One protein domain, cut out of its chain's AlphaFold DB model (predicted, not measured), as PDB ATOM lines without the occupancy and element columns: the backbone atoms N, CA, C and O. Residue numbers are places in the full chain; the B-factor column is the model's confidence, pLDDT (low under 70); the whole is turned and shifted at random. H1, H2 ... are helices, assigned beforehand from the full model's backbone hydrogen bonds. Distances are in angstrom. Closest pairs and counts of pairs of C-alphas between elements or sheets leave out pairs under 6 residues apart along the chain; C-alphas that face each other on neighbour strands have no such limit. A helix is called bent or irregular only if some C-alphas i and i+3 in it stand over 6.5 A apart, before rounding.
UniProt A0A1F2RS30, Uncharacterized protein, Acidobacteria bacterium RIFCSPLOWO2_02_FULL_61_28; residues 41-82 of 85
ATOM      1  N   ALA A  41      46.058  -8.395  10.612       96.19
ATOM      2  CA  ALA A  41      45.066  -7.527   9.988       96.19
ATOM      3  C   ALA A  41      43.670  -8.166   9.997       96.19
ATOM      4  O   ALA A  41      42.692  -7.507  10.340       96.19
ATOM      5  N   GLU A  42      43.582  -9.457   9.687       94.00
ATOM      6  CA  GLU A  42      42.314 -10.192   9.708       94.00
ATOM      7  C   GLU A  42      41.785 -10.354  11.135       94.00
ATOM      8  O   GLU A  42      40.602 -10.126  11.365       94.00
ATOM      9  N   LEU A  43      42.647 -10.624  12.123       96.31
ATOM     10  CA  LEU A  43      42.256 -10.617  13.540       96.31
ATOM     11  C   LEU A  43      41.704  -9.256  13.976       96.31
ATOM     12  O   LEU A  43      40.717  -9.201  14.706       96.31
ATOM     13  N   ALA A  44      42.322  -8.156  13.537       96.88
ATOM     14  CA  ALA A  44      41.825  -6.817  13.832       96.88
ATOM     15  C   ALA A  44      40.455  -6.564  13.183       96.88
ATOM     16  O   ALA A  44      39.568  -6.006  13.827       96.88
ATOM     17  N   ALA A  45      40.259  -7.011  11.938       96.31
ATOM     18  CA  ALA A  45      38.978  -6.907  11.243       96.31
ATOM     19  C   ALA A  45      37.876  -7.734  11.927       96.31
ATOM     20  O   ALA A  45      36.766  -7.235  12.096       96.31
ATOM     21  N   ILE A  46      38.193  -8.952  12.378       94.25
ATOM     22  CA  ILE A  46      37.273  -9.810  13.138       94.25
ATOM     23  C   ILE A  46      36.846  -9.109  14.431       94.25
ATOM     24  O   ILE A  46      35.655  -8.903  14.640       94.25
ATOM     25  N   ARG A  47      37.804  -8.647  15.246       96.94
ATOM     26  CA  ARG A  47      37.512  -7.939  16.508       96.94
ATOM     27  C   ARG A  47      36.680  -6.681  16.293       96.94
ATOM     28  O   ARG A  47      35.806  -6.367  17.096       96.94
ATOM     29  N   LYS A  48      36.953  -5.947  15.213       96.44
ATOM     30  CA  LYS A  48      36.160  -4.776  14.839       96.44
ATOM     31  C   LYS A  48      34.712  -5.174  14.549       96.44
ATOM     32  O   LYS A  48      33.811  -4.557  15.109       96.44
ATOM     33  N   GLY A  49      34.500  -6.206  13.732       94.06
ATOM     34  CA  GLY A  49      33.163  -6.715  13.427       94.06
ATOM     35  C   GLY A  49      32.419  -7.196  14.676       94.06
ATOM     36  O   GLY A  49      31.256  -6.857  14.867       94.06
ATOM     37  N   GLU A  50      33.094  -7.911  15.579       96.12
ATOM     38  CA  GLU A  50      32.521  -8.329  16.868       96.12
ATOM     39  C   GLU A  50      32.083  -7.126  17.721       96.12
ATOM     40  O   GLU A  50      30.993  -7.130  18.295       96.12
ATOM     41  N   ALA A  51      32.892  -6.063  17.760       97.06
ATOM     42  CA  ALA A  51      32.563  -4.838  18.482       97.06
ATOM     43  C   ALA A  51      31.404  -4.049  17.846       97.06
ATOM     44  O   ALA A  51      30.661  -3.381  18.562       97.06
ATOM     45  N   GLU A  52      31.263  -4.067  16.520       95.62
ATOM     46  CA  GLU A  52      30.115  -3.485  15.805       95.62
ATOM     47  C   GLU A  52      28.829  -4.257  16.137       95.62
ATOM     48  O   GLU A  52      27.834  -3.653  16.535       95.62
ATOM     49  N   ILE A  53      28.876  -5.595  16.113       93.75
ATOM     50  CA  ILE A  53      27.744  -6.451  16.505       93.75
ATOM     51  C   ILE A  53      27.318  -6.168  17.950       93.75
ATOM     52  O   ILE A  53      26.132  -5.967  18.207       93.75
ATOM     53  N   ALA A  54      28.270  -6.094  18.885       94.81
ATOM     54  CA  ALA A  54      27.984  -5.806  20.292       94.81
ATOM     55  C   ALA A  54      27.332  -4.426  20.506       94.81
ATOM     56  O   ALA A  54      26.543  -4.254  21.431       94.81
ATOM     57  N   ARG A  55      27.638  -3.451  19.642       95.94
ATOM     58  CA  ARG A  55      27.040  -2.106  19.653       95.94
ATOM     59  C   ARG A  55      25.689  -2.026  18.933       95.94
ATOM     60  O   ARG A  55      25.076  -0.964  18.928       95.94
ATOM     61  N   GLY A  56      25.216  -3.120  18.334       93.12
ATOM     62  CA  GLY A  56      24.007  -3.121  17.508       93.12
ATOM     63  C   GLY A  56      24.213  -2.541  16.104       93.12
ATOM     64  O   GLY A  56      23.246  -2.329  15.380       93.12
ATOM     65  N   GLU A  57      25.461  -2.304  15.695       93.31
ATOM     66  CA  GLU A  57      25.843  -1.787  14.377       93.31
ATOM     67  C   GLU A  57      25.965  -2.944  13.368       93.31
ATOM     68  O   GLU A  57      27.019  -3.182  12.781       93.31
ATOM     69  N   PHE A  58      24.889  -3.707  13.178       89.88
ATOM     70  CA  PHE A  58      24.843  -4.816  12.226       89.88
ATOM     71  C   PHE A  58      23.652  -4.685  11.278       89.88
ATOM     72  O   PHE A  58      22.652  -4.042  11.579       89.88
ATOM     73  N   VAL A  59      23.761  -5.330  10.118       89.19
ATOM     74  CA  VAL A  59      22.646  -5.487   9.180       89.19
ATOM     75  C   VAL A  59      22.187  -6.934   9.181       89.19
ATOM     76  O   VAL A  59      22.983  -7.865   9.327       89.19
ATOM     77  N   THR A  60      20.894  -7.143   8.995       91.25
ATOM     78  CA  THR A  60      20.333  -8.477   8.807       91.25
ATOM     79  C   THR A  60      20.794  -9.073   7.476       91.25
ATOM     80  O   THR A  60      21.137  -8.368   6.522       91.25
ATOM     81  N   LEU A  61      20.733 -10.403   7.361       90.75
ATOM     82  CA  LEU A  61      21.042 -11.089   6.105       90.75
ATOM     83  C   LEU A  61      20.178 -10.572   4.940       90.75
ATOM     84  O   LEU A  61      20.665 -10.421   3.823       90.75
ATOM     85  N   ARG A  62      18.902 -10.269   5.203       92.38
ATOM     86  CA  ARG A  62      17.979  -9.746   4.192       92.38
ATOM     87  C   ARG A  62      18.416  -8.371   3.685       92.38
ATOM     88  O   ARG A  62      18.431  -8.153   2.476       92.38
ATOM     89  N   GLU A  63      18.797  -7.469   4.586       90.56
ATOM     90  CA  GLU A  63      19.312  -6.138   4.234       90.56
ATOM     91  C   GLU A  63      20.617  -6.235   3.445       90.56
ATOM     92  O   GLU A  63      20.745  -5.609   2.393       90.56
ATOM     93  N   LEU A  64      21.540  -7.103   3.874       89.75
ATOM     94  CA  LEU A  64      22.793  -7.357   3.164       89.75
ATOM     95  C   LEU A  64      22.557  -7.834   1.722       89.75
ATOM     96  O   LEU A  64      23.194  -7.342   0.786       89.75
ATOM     97  N   LEU A  65      21.649  -8.795   1.529       91.88
ATOM     98  CA  LEU A  65      21.316  -9.324   0.204       91.88
ATOM     99  C   LEU A  65      20.667  -8.250  -0.677       91.88
ATOM    100  O   LEU A  65      21.072  -8.083  -1.829       91.88
ATOM    101  N   HIS A  66      19.737  -7.468  -0.123       89.19
ATOM    102  CA  HIS A  66      19.116  -6.354  -0.839       89.19
ATOM    103  C   HIS A  66      20.134  -5.294  -1.273       89.19
ATOM    104  O   HIS A  66      20.097  -4.847  -2.426       89.19
ATOM    105  N   ASP A  67      21.074  -4.924  -0.405       83.19
ATOM    106  CA  ASP A  67      22.133  -3.969  -0.729       83.19
ATOM    107  C   ASP A  67      23.088  -4.507  -1.797       83.19
ATOM    108  O   ASP A  67      23.474  -3.779  -2.723       83.19
ATOM    109  N   ARG A  68      23.434  -5.796  -1.732       83.62
ATOM    110  CA  ARG A  68      24.274  -6.450  -2.743       83.62
ATOM    111  C   ARG A  68      23.594  -6.470  -4.110       83.62
ATOM    112  O   ARG A  68      24.221  -6.113  -5.111       83.62
ATOM    113  N   ASP A  69      22.309  -6.805  -4.155       75.88
ATOM    114  CA  ASP A  69      21.518  -6.808  -5.387       75.88
ATOM    115  C   ASP A  69      21.328  -5.397  -5.951       75.88
ATOM    116  O   ASP A  69      21.402  -5.187  -7.167       75.88
ATOM    117  N   ARG A  70      21.135  -4.395  -5.086       78.69
ATOM    118  CA  ARG A  70      21.076  -2.982  -5.486       78.69
ATOM    119  C   ARG A  70      22.400  -2.522  -6.099       78.69
ATOM    120  O   ARG A  70      22.387  -1.881  -7.153       78.69
ATOM    121  N   ARG A  71      23.542  -2.869  -5.493       77.06
ATOM    122  CA  ARG A  71      24.878  -2.556  -6.036       77.06
ATOM    123  C   ARG A  71      25.128  -3.255  -7.373       77.06
ATOM    124  O   ARG A  71      25.599  -2.602  -8.304       77.06
ATOM    125  N   ARG A  72      24.750  -4.531  -7.508       73.56
ATOM    126  CA  ARG A  72      24.854  -5.283  -8.773       73.56
ATOM    127  C   ARG A  72      24.054  -4.617  -9.893       73.56
ATOM    128  O   ARG A  72      24.586  -4.414 -10.983       73.56
ATOM    129  N   ARG A  73      22.811  -4.210  -9.614       72.50
ATOM    130  CA  ARG A  73      21.971  -3.478 -10.578       72.50
ATOM    131  C   ARG A  73      22.588  -2.137 -10.977       72.50
ATOM    132  O   ARG A  73      22.667  -1.848 -12.164       72.50
ATOM    133  N   LYS A  74      23.113  -1.365 -10.016       66.88
ATOM    134  CA  LYS A  74      23.777  -0.075 -10.285       66.88
ATOM    135  C   LYS A  74      25.045  -0.223 -11.142       66.88
ATOM    136  O   LYS A  74      25.320   0.638 -11.974       66.88
ATOM    137  N   GLY A  75      25.797  -1.313 -10.971       63.41
ATOM    138  CA  GLY A  75      26.931  -1.651 -11.839       63.41
ATOM    139  C   GLY A  75      26.505  -1.969 -13.276       63.41
ATOM    140  O   GLY A  75      27.110  -1.463 -14.221       63.41
ATOM    141  N   GLY A  76      25.419  -2.731 -13.446       58.81
ATOM    142  CA  GLY A  76      24.873  -3.090 -14.761       58.81
ATOM    143  C   GLY A  76      24.364  -1.892 -15.570       58.81
ATOM    144  O   GLY A  76      24.639  -1.792 -16.764       58.81
ATOM    145  N   THR A  77      23.703  -0.921 -14.929       56.66
ATOM    146  CA  THR A  77      23.187   0.277 -15.622       56.66
ATOM    147  C   THR A  77      24.306   1.167 -16.182       56.66
ATOM    148  O   THR A  77      24.120   1.821 -17.207       56.66
ATOM    149  N   LYS A  78      25.498   1.174 -15.563       55.41
ATOM    150  CA  LYS A  78      26.659   1.933 -16.067       55.41
ATOM    151  C   LYS A  78      27.295   1.281 -17.303       55.41
ATOM    152  O   LYS A  78      27.832   1.998 -18.140       55.41
ATOM    153  N   ALA A  79      27.210  -0.045 -17.433       55.75
ATOM    154  CA  ALA A  79      27.693  -0.768 -18.609       55.75
ATOM    155  C   ALA A  79      26.743  -0.614 -19.812       55.75
ATOM    156  O   ALA A  79      27.205  -0.384 -20.925       55.75
ATOM    157  N   ALA A  80      25.423  -0.638 -19.585       56.41
ATOM    158  CA  ALA A  80      24.430  -0.481 -20.653       56.41
ATOM    159  C   ALA A  80      24.455   0.911 -21.316       56.41
ATOM    160  O   ALA A  80      24.205   1.035 -22.508       56.41
ATOM    161  N   ARG A  81      24.833   1.967 -20.580       54.53
ATOM    162  CA  ARG A  81      24.912   3.343 -21.112       54.53
ATOM    163  C   ARG A  81      26.128   3.602 -22.025       54.53
ATOM    164  O   ARG A  81      26.260   4.701 -22.549       54.53
ATOM    165  N   LYS A  82      27.027   2.627 -22.215       53.72
ATOM    166  CA  LYS A  82      28.157   2.734 -23.161       53.72
ATOM    167  C   LYS A  82      27.918   2.048 -24.512       53.72
ATOM    168  O   LYS A  82      28.787   2.142 -25.370       53.72
TER     169      LYS A  82
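Overview. This is residues 41 to 82 of the 85 residues of an uncharacterized protein of Acidobacteria bacterium RIFCSPLOWO2_02_FULL_61_28 (UniProt A0A1F2RS30). A long helix, H2, and a shorter one, H1, form the two arms of a wide, open V, joined at one end by a bare link and with nothing packed between them. The printed part has 42 residues with two named helices, H1 then H2, and no named strand; its class is all helix. It is extended, with a radius of gyration of the C-alphas of 15.2 A, and flat in outline, spanning 42 by 25 by 11 A.

Arrangement. H2, residues 61 to 80, and H1, residues 41 to 54, are apart: no C-alpha of the one is within 8 A of the other. A short link of 6 residues, 55 to 60, joins them. Residues 59 to 82 stand free, of which 61 to 80 belong to H2. Residues 41 to 48, which belong to H1, also stand free, as do residues 51 to 56, of which 51 to 54 belong to H1. In H1 every O i to N i+4 pair is within hydrogen-bond range; in H2 it is 14 of 16.

Along the chain. H2 measures 29.0 A from C-alpha 61 at (21.042, -11.089, 6.105) to C-alpha 80 at (24.430, -0.481, -20.653), and z falls along it. H1 measures 20.0 A from C-alpha 41 at (45.066, -7.527, 9.988) to C-alpha 54 at (27.984, -5.806, 20.292), and x falls along it. Neither helix is bent.

Size, cuts and confidence. The two C-alphas farthest apart are those of Ala 54 and Lys 82, at 44.3 A. The first and last printed C-alphas, of Ala 41 and Lys 82, are 38.6 A apart. The printed part has no cut. The mean pLDDT of the printed part is 83.4; H1 has a mean of 96 and H2 of 75, and residues 74 to 82 are under 70.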